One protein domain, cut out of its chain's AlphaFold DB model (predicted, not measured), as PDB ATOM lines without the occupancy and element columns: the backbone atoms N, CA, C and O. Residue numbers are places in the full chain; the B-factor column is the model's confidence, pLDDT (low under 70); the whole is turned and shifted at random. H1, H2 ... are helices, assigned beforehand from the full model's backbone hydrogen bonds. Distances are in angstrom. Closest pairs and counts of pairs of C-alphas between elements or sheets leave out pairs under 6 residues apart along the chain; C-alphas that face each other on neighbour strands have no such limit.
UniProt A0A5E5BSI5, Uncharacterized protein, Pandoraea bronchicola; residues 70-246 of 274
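What this domain is: This is residues 70 to 246 of the 274 residues of an uncharacterized protein of Pandoraea bronchicola (UniProt A0A5E5BSI5). The longest helix, H9, leads away from one end of a body of helices whose middle is H5 and H8, side by side and running opposite ways. H6 crosses H5 on the side away from H8, the crossed pair H1 and H2 lies toward one edge with H1 reaching H8, short H3 and H4 bridge from H2 to H5, and H7 lies toward the opposite edge. The printed part has 177 residues with nine named helices, H1 to H9 in chain order, and no named strand; the class is all helix. It is compact, with a radius of gyration of the C-alphas of 15.9 A and spans of 45 by 44 by 31 A.

Where its parts are: H9, residues 230 to 246, runs 24.8 A from C-alpha 230 at (182.879, 166.700, 88.675) to C-alpha 246 at (184.968, 152.543, 68.432). H8 is residues 197 to 206, 14.1 A, and H5 residues 141 to 154, 19.9 A. H6 is residues 168 to 179, 16.3 A, and H7 residues 189 to 195, 10.1 A. H4 is residues 127 to 130, 5.5 A, and H3 residues 117 to 123, 9.9 A. H2 is residues 95 to 106, 16.0 A. H1, residues 70 to 81, is 16.6 A long and begins with C-alpha 70 at (201.586, 152.581, 104.854).

How they stand to each other: H9 is close to H8 but not clearly touching, the closest C-alphas being Tyr 204 and Phe 233 at 7.1 A. H8 touches residues 143 to 148 of H5, closest at the C-alphas of Leu 144 and His 203, 6.2 A, at a shallow tilt of 16 degrees, opposite ways. H5 touches H6 about perpendicular, at 87 degrees; the C-alphas of Gly 149 and Gly 175 are the closest, 3.5 A apart. H7 is near H5 and touches no helix. H4 touches H5, with the C-alphas of Ser 128 and Ala 143 closest at 5.7 A. H4 also touches H3, closest at the C-alphas of Ile 121 and Pro 127, 6.4 A, and residues 95 to 99 of H2, closest at those of Asn 95 and Leu 129, 5.6 A. H2 touches H1 at a steep tilt of 48 degrees, opposite ways, with the C-alphas of Leu 77 and Leu 102 closest at 6.6 A. Residues 78 to 81 of H1 touch H8, closest at the C-alphas of Val 81 and Ala 206, 5.1 A. Every O i to N i+4 pair is within hydrogen-bond range in H1, H2, H3 and H5 to H9; H4 is too short for such a pair.

The domain as a whole: The C-alphas of Glu 162 and Leu 246 are the two farthest apart, 47.7 A. The printed part has no cut. The links H1 to H2, H5 to H6 and H8 to H9 are long, the last with 23 residues. The mean pLDDT of the printed part is 88.8; residues 162 to 166, 215 to 222 and 245 to 246 are under 70.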
ATOM      1  N   ASN A  70     202.734 151.804 105.320       91.19
ATOM      2  CA  ASN A  70     201.586 152.581 104.854       91.19
ATOM      3  C   ASN A  70     201.896 153.278 103.520       91.19
ATOM      4  O   ASN A  70     201.137 153.149 102.566       91.19
ATOM      5  N   ASP A  71     203.056 153.927 103.404       89.75
ATOM      6  CA  ASP A  71     203.476 154.574 102.158       89.75
ATOM      7  C   ASP A  71     203.702 153.538 101.052       89.75
ATOM      8  O   ASP A  71     203.314 153.746  99.903       89.75
ATOM      9  N   TYR A  72     204.288 152.387 101.397       91.56
ATOM     10  CA  TYR A  72     204.456 151.274 100.468       91.56
ATOM     11  C   TYR A  72     203.103 150.765  99.956       91.56
ATOM     12  O   TYR A  72     202.938 150.592  98.751       91.56
ATOM     13  N   PHE A  73     202.113 150.605 100.837       94.06
ATOM     14  CA  PHE A  73     200.755 150.219 100.460       94.06
ATOM     15  C   PHE A  73     200.140 151.209  99.479       94.06
ATOM     16  O   PHE A  73     199.643 150.794  98.431       94.06
ATOM     17  N   VAL A  74     200.175 152.506  99.796       91.94
ATOM     18  CA  VAL A  74     199.564 153.532  98.941       91.94
ATOM     19  C   VAL A  74     200.266 153.572  97.583       91.94
ATOM     20  O   VAL A  74     199.592 153.662  96.558       91.94
ATOM     21  N   ASN A  75     201.593 153.428  97.546       90.69
ATOM     22  CA  ASN A  75     202.356 153.405  96.299       90.69
ATOM     23  C   ASN A  75     202.012 152.188  95.430       90.69
ATOM     24  O   ASN A  75     201.747 152.352  94.239       90.69
ATOM     25  N   VAL A  76     201.955 150.990  96.021       93.50
ATOM     26  CA  VAL A  76     201.563 149.765  95.306       93.50
ATOM     27  C   VAL A  76     200.123 149.880  94.810       93.50
ATOM     28  O   VAL A  76     199.849 149.612  93.642       93.50
ATOM     29  N   LEU A  77     199.195 150.327  95.659       94.62
ATOM     30  CA  LEU A  77     197.802 150.520  95.264       94.62
ATOM     31  C   LEU A  77     197.694 151.529  94.114       94.62
ATOM     32  O   LEU A  77     196.993 151.262  93.137       94.62
ATOM     33  N   ALA A  78     198.409 152.653  94.193       91.62
ATOM     34  CA  ALA A  78     198.453 153.659  93.138       91.62
ATOM     35  C   ALA A  78     198.967 153.073  91.817       91.62
ATOM     36  O   ALA A  78     198.390 153.355  90.767       91.62
ATOM     37  N   GLU A  79     200.006 152.241  91.845       92.06
ATOM     38  CA  GLU A  79     200.539 151.573  90.655       92.06
ATOM     39  C   GLU A  79     199.519 150.616  90.025       92.06
ATOM     40  O   GLU A  79     199.257 150.692  88.821       92.06
ATOM     41  N   LEU A  80     198.874 149.778  90.841       94.25
ATOM     42  CA  LEU A  80     197.899 148.786  90.383       94.25
ATOM     43  C   LEU A  80     196.654 149.413  89.743       94.25
ATOM     44  O   LEU A  80     196.108 148.867  88.780       94.25
ATOM     45  N   VAL A  81     196.193 150.558  90.257       93.81
ATOM     46  CA  VAL A  81     194.998 151.236  89.724       93.81
ATOM     47  C   VAL A  81     195.310 152.210  88.595       93.81
ATOM     48  O   VAL A  81     194.402 152.560  87.840       93.81
ATOM     49  N   THR A  82     196.562 152.656  88.445       91.50
ATOM     50  CA  THR A  82     196.922 153.601  87.381       91.50
ATOM     51  C   THR A  82     196.826 152.904  86.018       91.50
ATOM     52  O   THR A  82     197.500 151.899  85.771       91.50
ATOM     53  N   PRO A  83     196.008 153.411  85.080       89.50
ATOM     54  CA  PRO A  83     195.940 152.833  83.749       89.50
ATOM     55  C   PRO A  83     197.208 153.175  82.952       89.50
ATOM     56  O   PRO A  83     197.716 154.293  83.003       89.50
ATOM     57  N   LYS A  84     197.680 152.233  82.120       85.81
ATOM     58  CA  LYS A  84     198.881 152.411  81.267       85.81
ATOM     59  C   LYS A  84     198.757 153.545  80.238       85.81
ATOM     60  O   LYS A  84     199.738 153.958  79.631       85.81
ATOM     61  N   SER A  85     197.540 154.019  79.986       83.56
ATOM     62  CA  SER A  85     197.255 155.182  79.144       83.56
ATOM     63  C   SER A  85     195.967 155.862  79.618       83.56
ATOM     64  O   SER A  85     195.187 155.256  80.348       83.56
ATOM     65  N   LYS A  86     195.695 157.095  79.163       81.19
ATOM     66  CA  LYS A  86     194.529 157.904  79.593       81.19
ATOM     67  C   LYS A  86     193.175 157.179  79.545       81.19
ATOM     68  O   LYS A  86     192.296 157.509  80.323       81.19
ATOM     69  N   CYS A  87     192.994 156.244  78.614       86.81
ATOM     70  CA  CYS A  87     191.798 155.401  78.508       86.81
ATOM     71  C   CYS A  87     192.186 153.920  78.421       86.81
ATOM     72  O   CYS A  87     191.583 153.160  77.666       86.81
ATOM     73  N   GLY A  88     193.257 153.536  79.118       82.25
ATOM     74  CA  GLY A  88     193.702 152.151  79.178       82.25
ATOM     75  C   GLY A  88     192.618 151.258  79.772       82.25
ATOM     76  O   GLY A  88     191.849 151.686  80.631       82.25
ATOM     77  N   ALA A  89     192.564 150.011  79.308       81.62
ATOM     78  CA  ALA A  89     191.725 149.011  79.946       81.62
ATOM     79  C   ALA A  89     192.142 148.838  81.413       81.62
ATOM     80  O   ALA A  89     193.322 148.967  81.759       81.62
ATOM     81  N   ARG A  90     191.159 148.535  82.263       82.00
ATOM     82  CA  ARG A  90     191.417 148.168  83.656       82.00
ATOM     83  C   ARG A  90     192.312 146.933  83.691       82.00
ATOM     84  O   ARG A  90     192.111 146.013  82.900       82.00
ATOM     85  N   GLN A  91     193.276 146.935  84.606       86.19
ATOM     86  CA  GLN A  91     194.193 145.811  84.787       86.19
ATOM     87  C   GLN A  91     193.484 144.614  85.436       86.19
ATOM     88  O   GLN A  91     193.737 143.476  85.060       86.19
ATOM     89  N   PHE A  92     192.547 144.894  86.348       91.31
ATOM     90  CA  PHE A  92     191.790 143.895  87.096       91.31
ATOM     91  C   PHE A  92     190.294 143.962  86.743       91.31
ATOM     92  O   PHE A  92     189.749 145.063  86.583       91.31
ATOM     93  N   PRO A  93     189.606 142.816  86.614       88.19
ATOM     94  CA  PRO A  93     188.187 142.766  86.272       88.19
ATOM     95  C   PRO A  93     187.265 143.117  87.451       88.19
ATOM     96  O   PRO A  93     186.162 143.614  87.218       88.19
ATOM     97  N   ASN A  94     187.699 142.890  88.696       94.50
ATOM     98  CA  ASN A  94     186.952 143.188  89.922       94.50
ATOM     99  C   ASN A  94     187.898 143.547  91.089       94.50
ATOM    100  O   ASN A  94     189.118 143.393  90.995       94.50
ATOM    101  N   ASN A  95     187.323 144.016  92.200       96.94
ATOM    102  CA  ASN A  95     188.100 144.454  93.360       96.94
ATOM    103  C   ASN A  95     188.667 143.303  94.208       96.94
ATOM    104  O   ASN A  95     189.615 143.527  94.956       96.94
ATOM    105  N   ALA A  96     188.134 142.079  94.115       97.06
ATOM    106  CA  ALA A  96     188.724 140.928  94.803       97.06
ATOM    107  C   ALA A  96     190.093 140.588  94.206       97.06
ATOM    108  O   ALA A  96     191.061 140.429  94.944       97.06
ATOM    109  N   GLU A  97     190.195 140.558  92.877       96.81
ATOM    110  CA  GLU A  97     191.455 140.305  92.170       96.81
ATOM    111  C   GLU A  97     192.469 141.432  92.376       96.81
ATOM    112  O   GLU A  97     193.641 141.161  92.625       96.81
ATOM    113  N   LEU A  98     192.020 142.693  92.374       96.75
ATOM    114  CA  LEU A  98     192.870 143.832  92.735       96.75
ATOM    115  C   LEU A  98     193.431 143.692  94.161       96.75
ATOM    116  O   LEU A  98     194.626 143.892  94.376       96.75
ATOM    117  N   ARG A  99     192.588 143.332  95.141       96.88
ATOM    118  CA  ARG A  99     193.021 143.119  96.534       96.88
ATOM    119  C   ARG A  99     193.962 141.925  96.676       96.88
ATOM    120  O   ARG A  99     194.885 141.994  97.483       96.88
ATOM    121  N   ALA A 100     193.762 140.861  95.899       96.62
ATOM    122  CA  ALA A 100     194.660 139.710  95.877       96.62
ATOM    123  C   ALA A 100     196.050 140.092  95.343       96.62
ATOM    124  O   ALA A 100     197.046 139.817  96.008       96.62
ATOM    125  N   ALA A 101     196.116 140.808  94.215       96.75
ATOM    126  CA  ALA A 101     197.375 141.305  93.653       96.75
ATOM    127  C   ALA A 101     198.092 142.275  94.606       96.75
ATOM    128  O   ALA A 101     199.303 142.191  94.804       96.75
ATOM    129  N   LEU A 102     197.335 143.164  95.257       96.38
ATOM    130  CA  LEU A 102     197.862 144.034  96.304       96.38
ATOM    131  C   LEU A 102     198.454 143.216  97.457       96.38
ATOM    132  O   LEU A 102     199.580 143.476  97.870       96.38
ATOM    133  N   SER A 103     197.737 142.202  97.948       95.00
ATOM    134  CA  SER A 103     198.227 141.326  99.016       95.00
ATOM    135  C   SER A 103     199.516 140.607  98.637       95.00
ATOM    136  O   SER A 103     200.407 140.501  99.475       95.00
ATOM    137  N   GLU A 104     199.624 140.124  97.401       95.44
ATOM    138  CA  GLU A 104     200.815 139.441  96.895       95.44
ATOM    139  C   GLU A 104     202.026 140.381  96.886       95.44
ATOM    140  O   GLU A 104     203.059 140.064  97.475       95.44
ATOM    141  N   ILE A 105     201.889 141.582  96.318       95.06
ATOM    142  CA  ILE A 105     202.984 142.564  96.253       95.06
ATOM    143  C   ILE A 105     203.365 143.079  97.649       95.06
ATOM    144  O   ILE A 105     204.536 143.373  97.921       95.06
ATOM    145  N   LEU A 106     202.402 143.167  98.568       94.06
ATOM    146  CA  LEU A 106     202.671 143.567  99.946       94.06
ATOM    147  C   LEU A 106     203.593 142.588 100.674       94.06
ATOM    148  O   LEU A 106     204.344 143.035 101.538       94.06
ATOM    149  N   THR A 107     203.617 141.302 100.301       93.75
ATOM    150  CA  THR A 107     204.495 140.297 100.935       93.75
ATOM    151  C   THR A 107     205.988 140.608 100.799       93.75
ATOM    152  O   THR A 107     206.777 140.173 101.637       93.75
ATOM    153  N   PHE A 108     206.383 141.415  99.808       91.25
ATOM    154  CA  PHE A 108     207.770 141.851  99.631       91.25
ATOM    155  C   PHE A 108     208.227 142.876 100.680       91.25
ATOM    156  O   PHE A 108     209.421 143.166 100.780       91.25
ATOM    157  N   HIS A 109     207.310 143.424 101.482       92.38
ATOM    158  CA  HIS A 109     207.648 144.348 102.554       92.38
ATOM    159  C   HIS A 109     207.931 143.599 103.872       92.38
ATOM    160  O   HIS A 109     207.091 142.825 104.330       92.38
ATOM    161  N   PRO A 110     209.040 143.877 104.587       89.38
ATOM    162  CA  PRO A 110     209.409 143.142 105.808       89.38
ATOM    163  C   PRO A 110     208.380 143.246 106.946       89.38
ATOM    164  O   PRO A 110     208.338 142.402 107.835       89.38
ATOM    165  N   ALA A 111     207.536 144.281 106.930       88.88
ATOM    166  CA  ALA A 111     206.472 144.484 107.914       88.88
ATOM    167  C   ALA A 111     205.078 143.979 107.470       88.88
ATOM    168  O   ALA A 111     204.105 144.252 108.173       88.88
ATOM    169  N   ALA A 112     204.957 143.273 106.336       85.56
ATOM    170  CA  ALA A 112     203.674 142.897 105.718       85.56
ATOM    171  C   ALA A 112     202.694 142.199 106.668       85.56
ATOM    172  O   ALA A 112     201.518 142.547 106.707       85.56
ATOM    173  N   GLY A 113     203.188 141.271 107.496       83.62
ATOM    174  CA  GLY A 113     202.356 140.486 108.416       83.62
ATOM    175  C   GLY A 113     201.633 141.294 109.502       83.62
ATOM    176  O   GLY A 113     200.803 140.738 110.212       83.62
ATOM    177  N   LYS A 114     201.934 142.590 109.654       83.38
ATOM    178  CA  LYS A 114     201.268 143.488 110.613       83.38
ATOM    179  C   LYS A 114     200.123 144.293 109.992       83.38
ATOM    180  O   LYS A 114     199.408 144.973 110.724       83.38
ATOM    181  N   LEU A 115     199.973 144.268 108.668       89.12
ATOM    182  CA  LEU A 115     199.028 145.121 107.958       89.12
ATOM    183  C   LEU A 115     197.728 144.369 107.659       89.12
ATOM    184  O   LEU A 115     197.717 143.392 106.915       89.12
ATOM    185  N   SER A 116     196.609 144.871 108.182       93.25
ATOM    186  CA  SER A 116     195.287 144.476 107.696       93.25
ATOM    187  C   SER A 116     194.934 145.311 106.468       93.25
ATOM    188  O   SER A 116     194.711 146.518 106.580       93.25
ATOM    189  N   ILE A 117     194.874 144.667 105.298       93.38
ATOM    190  CA  ILE A 117     194.514 145.320 104.029       93.38
ATOM    191  C   ILE A 117     193.141 145.984 104.144       93.38
ATOM    192  O   ILE A 117     192.981 147.134 103.754       93.38
ATOM    193  N   GLU A 118     192.157 145.288 104.716       94.81
ATOM    194  CA  GLU A 118     190.806 145.825 104.873       94.81
ATOM    195  C   GLU A 118     190.780 147.065 105.772       94.81
ATOM    196  O   GLU A 118     190.179 148.076 105.404       94.81
ATOM    197  N   ALA A 119     191.443 147.010 106.931       93.81
ATOM    198  CA  ALA A 119     191.488 148.147 107.847       93.81
ATOM    199  C   ALA A 119     192.182 149.351 107.201       93.81
ATOM    200  O   ALA A 119     191.724 150.483 107.350       93.81
ATOM    201  N   HIS A 120     193.249 149.106 106.437       94.19
ATOM    202  CA  HIS A 120     193.981 150.173 105.773       94.19
ATOM    203  C   HIS A 120     193.182 150.792 104.614       94.19
ATOM    204  O   HIS A 120     193.119 152.013 104.503       94.19
ATOM    205  N   ILE A 121     192.473 149.977 103.822       96.00
ATOM    206  CA  ILE A 121     191.515 150.453 102.807       96.00
ATOM    207  C   ILE A 121     190.461 151.373 103.436       96.00
ATOM    208  O   ILE A 121     190.195 152.449 102.903       96.00
ATOM    209  N   LYS A 122     189.886 150.983 104.583       94.56
ATOM    210  CA  LYS A 122     188.912 151.818 105.304       94.56
ATOM    211  C   LYS A 122     189.538 153.121 105.797       94.56
ATOM    212  O   LYS A 122     188.941 154.170 105.601       94.56
ATOM    213  N   SER A 123     190.755 153.078 106.349       93.06
ATOM    214  CA  SER A 123     191.456 154.287 106.814       93.06
ATOM    215  C   SER A 123     191.811 155.277 105.700       93.06
ATOM    216  O   SER A 123     191.991 156.457 105.970       93.06
ATOM    217  N   LEU A 124     191.900 154.811 104.450       93.62
ATOM    218  CA  LEU A 124     192.098 155.665 103.274       93.62
ATOM    219  C   LEU A 124     190.783 156.257 102.737       93.62
ATOM    220  O   LEU A 124     190.816 156.999 101.757       93.62
ATOM    221  N   GLY A 125     189.637 155.912 103.334       95.19
ATOM    222  CA  GLY A 125     188.321 156.326 102.858       95.19
ATOM    223  C   GLY A 125     187.885 155.617 101.575       95.19
ATOM    224  O   GLY A 125     187.112 156.189 100.819       95.19
ATOM    225  N   LEU A 126     188.371 154.395 101.306       97.00
ATOM    226  CA  LEU A 126     188.110 153.659 100.053       97.00
ATOM    227  C   LEU A 126     187.255 152.381 100.224       97.00
ATOM    228  O   LEU A 126     187.622 151.321  99.700       97.00
ATOM    229  N   PRO A 127     186.140 152.385 100.982       96.56
ATOM    230  CA  PRO A 127     185.369 151.171 101.246       96.56
ATOM    231  C   PRO A 127     184.781 150.501  99.990       96.56
ATOM    232  O   PRO A 127     184.498 149.299 100.041       96.56
ATOM    233  N   SER A 128     184.647 151.187  98.848       96.94
ATOM    234  CA  SER A 128     184.211 150.576  97.584       96.94
ATOM    235  C   SER A 128     185.156 149.462  97.129       96.94
ATOM    236  O   SER A 128     184.711 148.508  96.492       96.94
ATOM    237  N   LEU A 129     186.441 149.512  97.496       97.06
ATOM    238  CA  LEU A 129     187.415 148.456  97.194       97.06
ATOM    239  C   LEU A 129     187.105 147.124  97.883       97.06
ATOM    240  O   LEU A 129     187.607 146.078  97.473       97.06
ATOM    241  N   LEU A 130     186.274 147.129  98.923       96.69
ATOM    242  CA  LEU A 130     185.834 145.907  99.599       96.69
ATOM    243  C   LEU A 130     184.652 145.243  98.883       96.69
ATOM    244  O   LEU A 130     184.309 144.097  99.184       96.69
ATOM    245  N   ARG A 131     184.068 145.941  97.906       95.75
ATOM    246  CA  ARG A 131     182.912 145.524  97.119       95.75
ATOM    247  C   ARG A 131     183.342 144.994  95.764       95.75
ATOM    248  O   ARG A 131     184.133 145.628  95.078       95.75
ATOM    249  N   ASN A 132     182.820 143.844  95.353       96.06
ATOM    250  CA  ASN A 132     183.282 143.170  94.134       96.06
ATOM    251  C   ASN A 132     182.426 143.491  92.902       96.06
ATOM    252  O   ASN A 132     182.779 143.084  91.793       96.06
ATOM    253  N   GLU A 133     181.306 144.200  93.061       94.25
ATOM    254  CA  GLU A 133     180.419 144.515  91.949       94.25
ATOM    255  C   GLU A 133     181.097 145.471  90.946       94.25
ATOM    256  O   GLU A 133     181.749 146.436  91.350       94.25
ATOM    257  N   PRO A 134     180.884 145.300  89.624       92.44
ATOM    258  CA  PRO A 134     181.558 146.102  88.598       92.44
ATOM    259  C   PRO A 134     181.338 147.617  88.691       92.44
ATOM    260  O   PRO A 134     182.118 148.382  88.126       92.44
ATOM    261  N   LYS A 135     180.269 148.061  89.366       93.81
ATOM    262  CA  LYS A 135     179.982 149.483  89.598       93.81
ATOM    263  C   LYS A 135     180.915 150.117  90.638       93.81
ATOM    264  O   LYS A 135     181.122 151.321  90.563       93.81
ATOM    265  N   TYR A 136     181.526 149.330  91.527       96.12
ATOM    266  CA  TYR A 136     182.388 149.800  92.625       96.12
ATOM    267  C   TYR A 136     183.889 149.716  92.349       96.12
ATOM    268  O   TYR A 136     184.711 150.000  93.221       96.12
ATOM    269  N   VAL A 137     184.264 149.337  91.133       95.12
ATOM    270  CA  VAL A 137     185.669 149.328  90.723       95.12
ATOM    271  C   VAL A 137     186.239 150.752  90.633       95.12
ATOM    272  O   VAL A 137     185.509 151.679  90.270       95.12
ATOM    273  N   PRO A 138     187.542 150.945  90.905       95.69
ATOM    274  CA  PRO A 138     188.173 152.259  90.886       95.69
ATOM    275  C   PRO A 138     187.952 153.028  89.583       95.69
ATOM    276  O   PRO A 138     188.044 152.476  88.484       95.69
ATOM    277  N   GLY A 139     187.689 154.329  89.715       93.94
ATOM    278  CA  GLY A 139     187.535 155.242  88.584       93.94
ATOM    279  C   GLY A 139     186.141 155.217  87.958       93.94
ATOM    280  O   GLY A 139     185.946 155.802  86.898       93.94
ATOM    281  N   THR A 140     185.153 154.560  88.570       95.38
ATOM    282  CA  THR A 140     183.740 154.758  88.216       95.38
ATOM    283  C   THR A 140     183.132 155.892  89.036       95.38
ATOM    284  O   THR A 140     183.585 156.193  90.138       95.38
ATOM    285  N   LEU A 141     182.061 156.499  88.510       97.19
ATOM    286  CA  LEU A 141     181.300 157.502  89.254       97.19
ATOM    287  C   LEU A 141     180.680 156.910  90.520       97.19
ATOM    288  O   LEU A 141     180.804 157.503  91.575       97.19
ATOM    289  N   THR A 142     180.094 155.713  90.442       97.50
ATOM    290  CA  THR A 142     179.473 155.074  91.608       97.50
ATOM    291  C   THR A 142     180.479 154.765  92.719       97.50
ATOM    292  O   THR A 142     180.143 154.961  93.880       97.50
ATOM    293  N   ALA A 143     181.695 154.309  92.394       97.75
ATOM    294  CA  ALA A 143     182.742 154.094  93.395       97.75
ATOM    295  C   ALA A 143     183.145 155.413  94.065       97.75
ATOM    296  O   ALA A 143     183.114 155.501  95.285       97.75
ATOM    297  N   LEU A 144     183.404 156.450  93.257       98.19
ATOM    298  CA  LEU A 144     183.740 157.784  93.748       98.19
ATOM    299  C   LEU A 144     182.658 158.348  94.676       98.19
ATOM    300  O   LEU A 144     182.964 158.809  95.770       98.19
ATOM    301  N   THR A 145     181.397 158.290  94.256       98.25
ATOM    302  CA  THR A 145     180.257 158.725  95.065       98.25
ATOM    303  C   THR A 145     180.186 157.950  96.378       98.25
ATOM    304  O   THR A 145     180.037 158.547  97.437       98.25
ATOM    305  N   TYR A 146     180.317 156.625  96.323       98.00
ATOM    306  CA  TYR A 146     180.242 155.773  97.505       98.00
ATOM    307  C   TYR A 146     181.339 156.099  98.526       98.00
ATOM    308  O   TYR A 146     181.043 156.263  99.707       98.00
ATOM    309  N   ASP A 147     182.580 156.243  98.065       97.88
ATOM    310  CA  ASP A 147     183.737 156.504  98.923       97.88
ATOM    311  C   ASP A 147     183.707 157.919  99.514       97.88
ATOM    312  O   ASP A 147     183.902 158.083 100.718       97.88
ATOM    313  N   VAL A 148     183.351 158.937  98.717       97.94
ATOM    314  CA  VAL A 148     183.159 160.310  99.224       97.94
ATOM    315  C   VAL A 148     182.043 160.352 100.258       97.94
ATOM    316  O   VAL A 148     182.196 160.984 101.300       97.94
ATOM    317  N   GLY A 149     180.925 159.668 100.019       96.75
ATOM    318  CA  GLY A 149     179.821 159.641 100.969       96.75
ATOM    319  C   GLY A 149     180.157 158.926 102.271       96.75
ATOM    320  O   GLY A 149     179.821 159.426 103.344       96.75
ATOM    321  N   ALA A 150     180.866 157.798 102.198       95.31
ATOM    322  CA  ALA A 150     181.360 157.107 103.383       95.31
ATOM    323  C   ALA A 150     182.323 157.983 104.190       95.31
ATOM    324  O   ALA A 150     182.142 158.130 105.399       95.31
ATOM    325  N   HIS A 151     183.279 158.629 103.520       96.00
ATOM    326  CA  HIS A 151     184.210 159.547 104.168       96.00
ATOM    327  C   HIS A 151     183.493 160.767 104.768       96.00
ATOM    328  O   HIS A 151     183.814 161.192 105.868       96.00
ATOM    329  N   SER A 152     182.459 161.289 104.102       95.38
ATOM    330  CA  SER A 152     181.669 162.433 104.584       95.38
ATOM    331  C   SER A 152     180.916 162.143 105.880       95.38
ATOM    332  O   SER A 152     180.779 163.025 106.727       95.38
ATOM    333  N   ILE A 153     180.421 160.915 106.043       92.88
ATOM    334  CA  ILE A 153     179.809 160.467 107.298       92.88
ATOM    335  C   ILE A 153     180.884 160.298 108.377       92.88
ATOM    336  O   ILE A 153     180.677 160.746 109.501       92.88
ATOM    337  N   ASP A 154     182.035 159.713 108.032       92.06
ATOM    338  CA  ASP A 154     183.150 159.487 108.965       92.06
ATOM    339  C   ASP A 154     183.686 160.798 109.566       92.06
ATOM    340  O   ASP A 154     183.869 160.904 110.778       92.06
ATOM    341  N   ILE A 155     183.823 161.848 108.751       92.44
ATOM    342  CA  ILE A 155     184.228 163.187 109.218       92.44
ATOM    343  C   ILE A 155     183.077 163.999 109.843       92.44
ATOM    344  O   ILE A 155     183.262 165.164 110.193       92.44
ATOM    345  N   GLY A 156     181.878 163.421 109.964       90.75
ATOM    346  CA  GLY A 156     180.732 164.033 110.639       90.75
ATOM    347  C   GLY A 156     179.980 165.109 109.849       90.75
ATOM    348  O   GLY A 156     179.215 165.863 110.447       90.75
ATOM    349  N   ARG A 157     180.148 165.203 108.520       89.56
ATOM    350  CA  ARG A 157     179.365 166.139 107.680       89.56
ATOM    351  C   ARG A 157     177.916 165.698 107.490       89.56
ATOM    352  O   ARG A 157     177.037 166.537 107.320       89.56
ATOM    353  N   PHE A 158     177.676 164.390 107.507       88.88
ATOM    354  CA  PHE A 158     176.346 163.801 107.395       88.88
ATOM    355  C   PHE A 158     176.082 162.887 108.581       88.88
ATOM    356  O   PHE A 158     176.896 162.031 108.917       88.88
ATOM    357  N   THR A 159     174.902 163.032 109.170       85.00
ATOM    358  CA  THR A 159     174.408 162.159 110.234       85.00
ATOM    359  C   THR A 159     173.067 161.592 109.810       85.00
ATOM    360  O   THR A 159     172.136 162.348 109.529       85.00
ATOM    361  N   PHE A 160     172.957 160.269 109.777       80.94
ATOM    362  CA  PHE A 160     171.701 159.585 109.488       80.94
ATOM    363  C   PHE A 160     171.134 159.047 110.806       80.94
ATOM    364  O   PHE A 160     171.842 158.295 111.482       80.94
ATOM    365  N   PRO A 161     169.909 159.438 111.210       70.44
ATOM    366  CA  PRO A 161     169.289 158.905 112.417       70.44
ATOM    367  C   PRO A 161     169.096 157.392 112.270       70.44
ATOM    368  O   PRO A 161     168.516 156.956 111.279       70.44
ATOM    369  N   GLU A 162     169.626 156.636 113.236       60.69
ATOM    370  CA  GLU A 162     169.422 155.197 113.479       60.69
ATOM    371  C   GLU A 162     169.099 154.356 112.234       60.69
ATOM    372  O   GLU A 162     168.022 153.788 112.069       60.69
ATOM    373  N   LEU A 163     170.087 154.236 111.352       54.72
ATOM    374  CA  LEU A 163     170.219 153.039 110.539       54.72
ATOM    375  C   LEU A 163     171.127 152.094 111.328       54.72
ATOM    376  O   LEU A 163     172.323 152.355 111.430       54.72
ATOM    377  N   ASP A 164     170.584 150.990 111.853       55.56
ATOM    378  CA  ASP A 164     171.342 149.946 112.577       55.56
ATOM    379  C   ASP A 164     172.565 149.414 111.791       55.56
ATOM    380  O   ASP A 164     173.457 148.765 112.333       55.56
ATOM    381  N   SER A 165     172.640 149.717 110.494       58.31
ATOM    382  CA  SER A 165     173.861 149.693 109.689       58.31
ATOM    383  C   SER A 165     173.794 150.803 108.639       58.31
ATOM    384  O   SER A 165     172.768 150.950 107.979       58.31
ATOM    385  N   VAL A 166     174.863 151.585 108.445       63.00
ATOM    386  CA  VAL A 166     174.896 152.594 107.372       63.00
ATOM    387  C   VAL A 166     174.754 151.881 106.026       63.00
ATOM    388  O   VAL A 166     175.618 151.109 105.611       63.00
ATOM    389  N   GLN A 167     173.613 152.098 105.373       77.75
ATOM    390  CA  GLN A 167     173.252 151.394 104.149       77.75
ATOM    391  C   GLN A 167     173.903 152.050 102.932       77.75
ATOM    392  O   GLN A 167     174.161 153.251 102.907       77.75
ATOM    393  N   GLU A 168     174.102 151.260 101.877       89.62
ATOM    394  CA  GLU A 168     174.622 151.708 100.578       89.62
ATOM    395  C   GLU A 168     173.947 152.995 100.071       89.62
ATOM    396  O   GLU A 168     174.626 153.880  99.560       89.62
ATOM    397  N   ALA A 169     172.637 153.137 100.283       90.12
ATOM    398  CA  ALA A 169     171.887 154.333  99.908       90.12
ATOM    399  C   ALA A 169     172.342 155.604 100.649       90.12
ATOM    400  O   ALA A 169     172.397 156.667 100.038       90.12
ATOM    401  N   ALA A 170     172.704 155.507 101.932       91.69
ATOM    402  CA  ALA A 170     173.171 156.648 102.720       91.69
ATOM    403  C   ALA A 170     174.534 157.148 102.221       91.69
ATOM    404  O   ALA A 170     174.719 158.351 102.039       91.69
ATOM    405  N   PHE A 171     175.456 156.226 101.915       94.44
ATOM    406  CA  PHE A 171     176.737 156.581 101.299       94.44
ATOM    407  C   PHE A 171     176.542 157.211  99.922       94.44
ATOM    408  O   PHE A 171     177.110 158.261  99.646       94.44
ATOM    409  N   LEU A 172     175.697 156.632  99.067       95.81
ATOM    410  CA  LEU A 172     175.454 157.213  97.747       95.81
ATOM    411  C   LEU A 172     174.836 158.617  97.846       95.81
ATOM    412  O   LEU A 172     175.319 159.531  97.187       95.81
ATOM    413  N   PHE A 173     173.850 158.818  98.723       95.19
ATOM    414  CA  PHE A 173     173.216 160.123  98.920       95.19
ATOM    415  C   PHE A 173     174.189 161.187  99.454       95.19
ATOM    416  O   PHE A 173     174.257 162.292  98.908       95.19
ATOM    417  N   ALA A 174     174.952 160.868 100.505       95.69
ATOM    418  CA  ALA A 174     175.940 161.790 101.068       95.69
ATOM    419  C   ALA A 174     177.011 162.147 100.026       95.69
ATOM    420  O   ALA A 174     177.367 163.313  99.866       95.69
ATOM    421  N   GLY A 175     177.463 161.155  99.258       97.25
ATOM    422  CA  GLY A 175     178.442 161.345  98.196       97.25
ATOM    423  C   GLY A 175     177.937 162.217  97.053       97.25
ATOM    424  O   GLY A 175     178.654 163.104  96.603       97.25
ATOM    425  N   GLU A 176     176.706 161.999  96.585       97.06
ATOM    426  CA  GLU A 176     176.090 162.839  95.547       97.06
ATOM    427  C   GLU A 176     175.955 164.285  96.022       97.06
ATOM    428  O   GLU A 176     176.298 165.208  95.284       97.06
ATOM    429  N   SER A 177     175.521 164.469  97.271       96.56
ATOM    430  CA  SER A 177     175.362 165.786  97.890       96.56
ATOM    431  C   SER A 177     176.693 166.538  97.990       96.56
ATOM    432  O   SER A 177     176.757 167.723  97.679       96.56
ATOM    433  N   GLU A 178     177.772 165.856  98.372       96.50
ATOM    434  CA  GLU A 178     179.107 166.455  98.489       96.50
ATOM    435  C   GLU A 178     179.743 166.748  97.134       96.50
ATOM    436  O   GLU A 178     180.253 167.845  96.896       96.50
ATOM    437  N   LEU A 179     179.671 165.795  96.203       97.00
ATOM    438  CA  LEU A 179     180.215 165.966  94.858       97.00
ATOM    439  C   LEU A 179     179.477 167.053  94.070       97.00
ATOM    440  O   LEU A 179     180.081 167.666  93.187       97.00
ATOM    441  N   ALA A 180     178.214 167.340  94.398       95.69
ATOM    442  CA  ALA A 180     177.460 168.433  93.792       95.69
ATOM    443  C   ALA A 180     178.112 169.806  94.022       95.69
ATOM    444  O   ALA A 180     177.922 170.689  93.195       95.69
ATOM    445  N   PHE A 181     178.921 169.994  95.070       95.12
ATOM    446  CA  PHE A 181     179.665 171.242  95.283       95.12
ATOM    447  C   PHE A 181     180.897 171.385  94.374       95.12
ATOM    448  O   PHE A 181     181.440 172.482  94.261       95.12
ATOM    449  N   LEU A 182     181.346 170.320  93.700       94.56
ATOM    450  CA  LEU A 182     182.512 170.341  92.807       94.56
ATOM    451  C   LEU A 182     182.152 170.817  91.391       94.56
ATOM    452  O   LEU A 182     182.404 170.126  90.399       94.56
ATOM    453  N   HIS A 183     181.578 172.014  91.291       92.12
ATOM    454  CA  HIS A 183     181.356 172.715  90.028       92.12
ATOM    455  C   HIS A 183     182.052 174.077  90.021       92.12
ATOM    456  O   HIS A 183     182.378 174.642  91.067       92.12
ATOM    457  N   GLU A 184     182.250 174.616  88.820       88.62
ATOM    458  CA  GLU A 184     182.903 175.906  88.621       88.62
ATOM    459  C   GLU A 184     182.191 177.024  89.395       88.62
ATOM    460  O   GLU A 184     180.959 177.098  89.423       88.62
ATOM    461  N   GLY A 185     182.979 177.876  90.054       88.88
ATOM    462  CA  GLY A 185     182.485 179.031  90.803       88.88
ATOM    463  C   GLY A 185     181.841 178.721  92.158       88.88
ATOM    464  O   GLY A 185     181.403 179.655  92.828       88.88
ATOM    465  N   ASN A 186     181.779 177.458  92.602       92.81
ATOM    466  CA  ASN A 186     181.228 177.139  93.920       92.81
ATOM    467  C   ASN A 186     182.225 177.489  95.048       92.81
ATOM    468  O   ASN A 186     183.334 176.944  95.066       92.81
ATOM    469  N   PRO A 187     181.847 178.323  96.034       93.50
ATOM    470  CA  PRO A 187     182.745 178.714  97.123       93.50
ATOM    471  C   PRO A 187     183.120 177.561  98.070       93.50
ATOM    472  O   PRO A 187     184.130 177.651  98.762       93.50
ATOM    473  N   HIS A 188     182.348 176.468  98.104       92.62
ATOM    474  CA  HIS A 188     182.608 175.309  98.966       92.62
ATOM    475  C   HIS A 188     183.493 174.240  98.308       92.62
ATOM    476  O   HIS A 188     183.936 173.313  98.989       92.62
ATOM    477  N   ALA A 189     183.793 174.367  97.009       93.12
ATOM    478  CA  ALA A 189     184.536 173.352  96.264       93.12
ATOM    479  C   ALA A 189     185.943 173.108  96.829       93.12
ATOM    480  O   ALA A 189     186.380 171.963  96.917       93.12
ATOM    481  N   SER A 190     186.651 174.160  97.255       92.06
ATOM    482  CA  SER A 190     187.985 174.037  97.864       92.06
ATOM    483  C   SER A 190     187.961 173.189  99.135       92.06
ATOM    484  O   SER A 190     188.808 172.317  99.311       92.06
ATOM    485  N   LYS A 191     186.950 173.381  99.987       93.19
ATOM    486  CA  LYS A 191     186.829 172.643 101.244       93.19
ATOM    487  C   LYS A 191     186.448 171.179 101.020       93.19
ATOM    488  O   LYS A 191     186.949 170.304 101.714       93.19
ATOM    489  N   VAL A 192     185.589 170.894 100.040       94.44
ATOM    490  CA  VAL A 192     185.273 169.510  99.629       94.44
ATOM    491  C   VAL A 192     186.517 168.813  99.068       94.44
ATOM    492  O   VAL A 192     186.776 167.661  99.403       94.44
ATOM    493  N   ARG A 193     187.329 169.508  98.260       93.81
ATOM    494  CA  ARG A 193     188.594 168.968  97.735       93.81
ATOM    495  C   ARG A 193     189.604 168.659  98.826       93.81
ATOM    496  O   ARG A 193     190.254 167.625  98.754       93.81
ATOM    497  N   GLU A 194     189.751 169.561  99.791       93.12
ATOM    498  CA  GLU A 194     190.640 169.373 100.936       93.12
ATOM    499  C   GLU A 194     190.228 168.139 101.740       93.12
ATOM    500  O   GLU A 194     191.041 167.237 101.935       93.12
ATOM    501  N   ASP A 195     188.956 168.067 102.132       94.44
ATOM    502  CA  ASP A 195     188.466 166.988 102.985       94.44
ATOM    503  C   ASP A 195     188.514 165.632 102.266       94.44
ATOM    504  O   ASP A 195     188.873 164.633 102.874       94.44
ATOM    505  N   HIS A 196     188.240 165.579 100.959       95.50
ATOM    506  CA  HIS A 196     188.197 164.321 100.198       95.50
ATOM    507  C   HIS A 196     189.422 164.087  99.308       95.50
ATOM    508  O   HIS A 196     189.363 163.276  98.382       95.50
ATOM    509  N   ALA A 197     190.543 164.768  99.559       92.75
ATOM    510  CA  ALA A 197     191.697 164.783  98.654       92.75
ATOM    511  C   ALA A 197     192.208 163.377  98.289       92.75
ATOM    512  O   ALA A 197     192.467 163.090  97.116       92.75
ATOM    513  N   THR A 198     192.314 162.492  99.284       92.25
ATOM    514  CA  THR A 198     192.768 161.104  99.108       92.25
ATOM    515  C   THR A 198     191.817 160.315  98.206       92.25
ATOM    516  O   THR A 198     192.260 159.698  97.235       92.25
ATOM    517  N   VAL A 199     190.511 160.390  98.476       96.00
ATOM    518  CA  VAL A 199     189.464 159.688  97.716       96.00
ATOM    519  C   VAL A 199     189.391 160.203  96.277       96.00
ATOM    520  O   VAL A 199     189.417 159.420  95.322       96.00
ATOM    521  N   LEU A 200     189.382 161.528  96.101       95.62
ATOM    522  CA  LEU A 200     189.366 162.171  94.786       95.62
ATOM    523  C   LEU A 200     190.602 161.781  93.970       95.62
ATOM    524  O   LEU A 200     190.475 161.308  92.842       95.62
ATOM    525  N   GLY A 201     191.798 161.903  94.554       92.69
ATOM    526  CA  GLY A 201     193.053 161.569  93.872       92.69
ATOM    527  C   GLY A 201     193.125 160.108  93.447       92.69
ATOM    528  O   GLY A 201     193.556 159.804  92.331       92.69
ATOM    529  N   PHE A 202     192.642 159.200  94.295       94.38
ATOM    530  CA  PHE A 202     192.565 157.778  93.977       94.38
ATOM    531  C   PHE A 202     191.693 157.509  92.741       94.38
ATOM    532  O   PHE A 202     192.137 156.853  91.791       94.38
ATOM    533  N   HIS A 203     190.473 158.046  92.702       96.12
ATOM    534  CA  HIS A 203     189.569 157.807  91.577       96.12
ATOM    535  C   HIS A 203     189.958 158.568  90.309       96.12
ATOM    536  O   HIS A 203     189.808 158.019  89.215       96.12
ATOM    537  N   TYR A 204     190.499 159.782  90.417       94.25
ATOM    538  CA  TYR A 204     191.001 160.541  89.267       94.25
ATOM    539  C   TYR A 204     192.186 159.830  88.605       94.25
ATOM    540  O   TYR A 204     192.234 159.705  87.374       94.25
ATOM    541  N   ARG A 205     193.091 159.265  89.413       92.69
ATOM    542  CA  ARG A 205     194.174 158.387  88.951       92.69
ATOM    543  C   ARG A 205     193.629 157.154  88.242       92.69
ATOM    544  O   ARG A 205     194.013 156.895  87.103       92.69
ATOM    545  N   ALA A 206     192.714 156.425  88.881       93.94
ATOM    546  CA  ALA A 206     192.125 155.213  88.314       93.94
ATOM    547  C   ALA A 206     191.359 155.477  87.002       93.94
ATOM    548  O   ALA A 206     191.373 154.651  86.090       93.94
ATOM    549  N   ALA A 207     190.744 156.655  86.865       93.50
ATOM    550  CA  ALA A 207     190.084 157.100  85.636       93.50
ATOM    551  C   ALA A 207     191.055 157.592  84.542       93.50
ATOM    552  O   ALA A 207     190.623 157.946  83.438       93.50
ATOM    553  N   GLY A 208     192.363 157.639  84.821       91.19
ATOM    554  CA  GLY A 208     193.378 158.096  83.875       91.19
ATOM    555  C   GLY A 208     193.292 159.593  83.577       91.19
ATOM    556  O   GLY A 208     193.541 160.013  82.437       91.19
ATOM    557  N   MET A 209     192.880 160.399  84.559       90.44
ATOM    558  CA  MET A 209     192.828 161.852  84.416       90.44
ATOM    559  C   MET A 209     194.234 162.436  84.297       90.44
ATOM    560  O   MET A 209     195.189 161.990  84.935       90.44
ATOM    561  N   ARG A 210     194.376 163.449  83.439       82.62
ATOM    562  CA  ARG A 210     195.654 164.142  83.250       82.62
ATOM    563  C   ARG A 210     196.082 164.776  84.579       82.62
ATOM    564  O   ARG A 210     195.243 165.320  85.275       82.62
ATOM    565  N   GLY A 211     197.371 164.705  84.906       80.19
ATOM    566  CA  GLY A 211     197.913 165.227  86.168       80.19
ATOM    567  C   GLY A 211     197.890 164.206  87.309       80.19
ATOM    568  O   GLY A 211     198.825 164.173  88.097       80.19
ATOM    569  N   HIS A 212     196.920 163.285  87.319       82.81
ATOM    570  CA  HIS A 212     196.735 162.296  88.395       82.81
ATOM    571  C   HIS A 212     197.435 160.955  88.174       82.81
ATOM    572  O   HIS A 212     197.495 160.128  89.077       82.81
ATOM    573  N   THR A 213     197.961 160.706  86.975       78.31
ATOM    574  CA  THR A 213     198.587 159.419  86.625       78.31
ATOM    575  C   THR A 213     200.076 159.340  86.948       78.31
ATOM    576  O   THR A 213     200.667 158.276  86.788       78.31
ATOM    577  N   THR A 214     200.715 160.434  87.372       75.75
ATOM    578  CA  THR A 214     202.130 160.409  87.778       75.75
ATOM    579  C   THR A 214     202.278 159.512  89.005       75.75
ATOM    580  O   THR A 214     201.481 159.612  89.934       75.75
ATOM    581  N   LEU A 215     203.223 158.572  88.999       67.25
ATOM    582  CA  LEU A 215     203.420 157.667  90.134       67.25
ATOM    583  C   LEU A 215     204.217 158.364  91.256       67.25
ATOM    584  O   LEU A 215     205.090 159.193  90.968       67.25
ATOM    585  N   PRO A 216     203.956 158.030  92.530       58.81
ATOM    586  CA  PRO A 216     204.817 158.439  93.637       58.81
ATOM    587  C   PRO A 216     206.264 157.938  93.450       58.81
ATOM    588  O   PRO A 216     206.467 156.888  92.840       58.81
ATOM    589  N   PRO A 217     207.287 158.644  93.969       58.09
ATOM    590  CA  PRO A 217     207.220 159.902  94.722       58.09
ATOM    591  C   PRO A 217     207.214 161.160  93.830       58.09
ATOM    592  O   PRO A 217     207.113 162.267  94.345       58.09
ATOM    593  N   ALA A 218     207.333 161.014  92.505       54.00
ATOM    594  CA  ALA A 218     207.545 162.129  91.574       54.00
ATOM    595  C   ALA A 218     206.301 163.010  91.337       54.00
ATOM    596  O   ALA A 218     206.416 164.087  90.755       54.00
ATOM    597  N   GLY A 219     205.118 162.585  91.789       52.16
ATOM    598  CA  GLY A 219     203.948 163.456  91.830       52.16
ATOM    599  C   GLY A 219     202.706 162.774  92.385       52.16
ATOM    600  O   GLY A 219     202.180 161.842  91.783       52.16
ATOM    601  N   TYR A 220     202.193 163.298  93.496       53.47
ATOM    602  CA  TYR A 220     200.752 163.345  93.715       53.47
ATOM    603  C   TYR A 220     200.284 164.659  93.101       53.47
ATOM    604  O   TYR A 220     200.760 165.718  93.508       53.47
ATOM    605  N   ALA A 221     199.368 164.624  92.131       59.31
ATOM    606  CA  ALA A 221     198.512 165.793  91.985       59.31
ATOM    607  C   ALA A 221     197.807 165.947  93.333       59.31
ATOM    608  O   ALA A 221     197.147 165.018  93.804       59.31
ATOM    609  N   LEU A 222     198.056 167.065  94.011       66.94
ATOM    610  CA  LEU A 222     197.396 167.363  95.268       66.94
ATOM    611  C   LEU A 222     195.944 167.659  94.920       66.94
ATOM    612  O   LEU A 222     195.626 168.784  94.558       66.94
ATOM    613  N   SER A 223     195.062 166.663  95.009       71.81
ATOM    614  CA  SER A 223     193.633 166.843  94.719       71.81
ATOM    615  C   SER A 223     193.001 167.958  95.551       71.81
ATOM    616  O   SER A 223     192.047 168.579  95.103       71.81
ATOM    617  N   ALA A 224     193.575 168.264  96.719       70.19
ATOM    618  CA  ALA A 224     193.216 169.420  97.538       70.19
ATOM    619  C   ALA A 224     193.398 170.775  96.817       70.19
ATOM    620  O   ALA A 224     192.671 171.722  97.097       70.19
ATOM    621  N   GLN A 225     194.366 170.872  95.902       76.25
ATOM    622  CA  GLN A 225     194.720 172.079  95.142       76.25
ATOM    623  C   GLN A 225     194.305 171.995  93.667       76.25
ATOM    624  O   GLN A 225     194.466 172.959  92.923       76.25
ATOM    625  N   ASP A 226     193.810 170.840  93.226       78.12
ATOM    626  CA  ASP A 226     193.402 170.628  91.847       78.12
ATOM    627  C   ASP A 226     192.001 171.199  91.610       78.12
ATOM    628  O   ASP A 226     191.030 170.768  92.226       78.12
ATOM    629  N   GLU A 227     191.878 172.139  90.674       84.44
ATOM    630  CA  GLU A 227     190.597 172.739  90.291       84.44
ATOM    631  C   GLU A 227     189.700 171.823  89.444       84.44
ATOM    632  O   GLU A 227     188.659 172.259  88.961       84.44
ATOM    633  N   THR A 228     190.038 170.539  89.309       86.81
ATOM    634  CA  THR A 228     189.188 169.522  88.683       86.81
ATOM    635  C   THR A 228     187.755 169.604  89.220       86.81
ATOM    636  O   THR A 228     187.514 169.639  90.435       86.81
ATOM    637  N   HIS A 229     186.794 169.641  88.298       91.38
ATOM    638  CA  HIS A 229     185.367 169.613  88.587       91.38
ATOM    639  C   HIS A 229     184.784 168.213  88.357       91.38
ATOM    640  O   HIS A 229     185.335 167.376  87.635       91.38
ATOM    641  N   LEU A 230     183.598 167.954  88.914       94.00
ATOM    642  CA  LEU A 230     182.879 166.700  88.675       94.00
ATOM    643  C   LEU A 230     182.540 166.504  87.184       94.00
ATOM    644  O   LEU A 230     182.527 165.375  86.677       94.00
ATOM    645  N   CYS A 231     182.297 167.597  86.452       93.81
ATOM    646  CA  CYS A 231     182.055 167.553  85.011       93.81
ATOM    647  C   CYS A 231     183.287 167.065  84.227       93.81
ATOM    648  O   CYS A 231     183.130 166.297  83.280       93.81
ATOM    649  N   ASP A 232     184.507 167.401  84.656       94.06
ATOM    650  CA  ASP A 232     185.742 166.928  84.019       94.06
ATOM    651  C   ASP A 232     185.914 165.420  84.196       94.06
ATOM    652  O   ASP A 232     186.228 164.697  83.242       94.06
ATOM    653  N   PHE A 233     185.651 164.928  85.409       94.62
ATOM    654  CA  PHE A 233     185.679 163.501  85.710       94.62
ATOM    655  C   PHE A 233     184.647 162.739  84.870       94.62
ATOM    656  O   PHE A 233     184.973 161.772  84.182       94.62
ATOM    657  N   THR A 234     183.395 163.195  84.842       96.00
ATOM    658  CA  THR A 234     182.347 162.532  84.046       96.00
ATOM    659  C   THR A 234     182.611 162.624  82.537       96.00
ATOM    660  O   THR A 234     182.391 161.641  81.818       96.00
ATOM    661  N   ALA A 235     183.183 163.728  82.046       94.75
ATOM    662  CA  ALA A 235     183.624 163.878  80.659       94.75
ATOM    663  C   ALA A 235     184.770 162.915  80.300       94.75
ATOM    664  O   ALA A 235     184.752 162.312  79.221       94.75
ATOM    665  N   GLN A 236     185.739 162.708  81.200       94.19
ATOM    666  CA  GLN A 236     186.788 161.692  81.058       94.19
ATOM    667  C   GLN A 236     186.177 160.299  80.872       94.19
ATOM    668  O   GLN A 236     186.532 159.590  79.922       94.19
ATOM    669  N   LEU A 237     185.235 159.917  81.740       93.94
ATOM    670  CA  LEU A 237     184.578 158.609  81.666       93.94
ATOM    671  C   LEU A 237     183.810 158.440  80.353       93.94
ATOM    672  O   LEU A 237     183.942 157.410  79.688       93.94
ATOM    673  N   ALA A 238     183.054 159.459  79.941       93.81
ATOM    674  CA  ALA A 238     182.329 159.447  78.675       93.81
ATOM    675  C   ALA A 238     183.280 159.301  77.475       93.81
ATOM    676  O   ALA A 238     183.021 158.511  76.563       93.81
ATOM    677  N   ARG A 239     184.417 160.008  77.489       92.50
ATOM    678  CA  ARG A 239     185.438 159.928  76.436       92.50
ATOM    679  C   ARG A 239     186.046 158.532  76.331       92.50
ATOM    680  O   ARG A 239     186.199 158.016  75.224       92.50
ATOM    681  N   CYS A 240     186.385 157.911  77.458       90.88
ATOM    682  CA  CYS A 240     186.985 156.579  77.452       90.88
ATOM    683  C   CYS A 240     185.986 155.479  77.067       90.88
ATOM    684  O   CYS A 240     186.366 154.557  76.346       90.88
ATOM    685  N   ARG A 241     184.704 155.611  77.436       88.31
ATOM    686  CA  ARG A 241     183.634 154.716  76.952       88.31
ATOM    687  C   ARG A 241     183.505 154.761  75.427       88.31
ATOM    688  O   ARG A 241     183.665 153.728  74.787       88.31
ATOM    689  N   LYS A 242     183.378 155.959  74.838       83.44
ATOM    690  CA  LYS A 242     183.296 156.135  73.372       83.44
ATOM    691  C   LYS A 242     184.474 155.499  72.624       83.44
ATOM    692  O   LYS A 242     184.293 154.927  71.555       83.44
ATOM    693  N   ARG A 243     185.692 155.586  73.172       77.88
ATOM    694  CA  ARG A 243     186.889 154.987  72.557       77.88
ATOM    695  C   ARG A 243     186.850 153.457  72.566       77.88
ATOM    696  O   ARG A 243     187.269 152.846  71.585       77.88
ATOM    697  N   ASN A 244     186.341 152.856  73.639       70.44
ATOM    698  CA  ASN A 244     186.154 151.408  73.708       70.44
ATOM    699  C   ASN A 244     185.102 150.935  72.698       70.44
ATOM    700  O   ASN A 244     185.318 149.917  72.049       70.44
ATOM    701  N   ASP A 245     184.027 151.702  72.501       65.94
ATOM    702  CA  ASP A 245     182.979 151.369  71.527       65.94
ATOM    703  C   ASP A 245     183.490 151.440  70.078       65.94
ATOM    704  O   ASP A 245     183.216 150.546  69.279       65.94
ATOM    705  N   LEU A 246     184.314 152.444  69.746       62.34
ATOM    706  CA  LEU A 246     184.968 152.543  68.432       62.34
ATOM    707  C   LEU A 246     185.960 151.395  68.181       62.34
ATOM    708  O   LEU A 246     186.043 150.890  67.063       62.34
TER     709      LEU A 246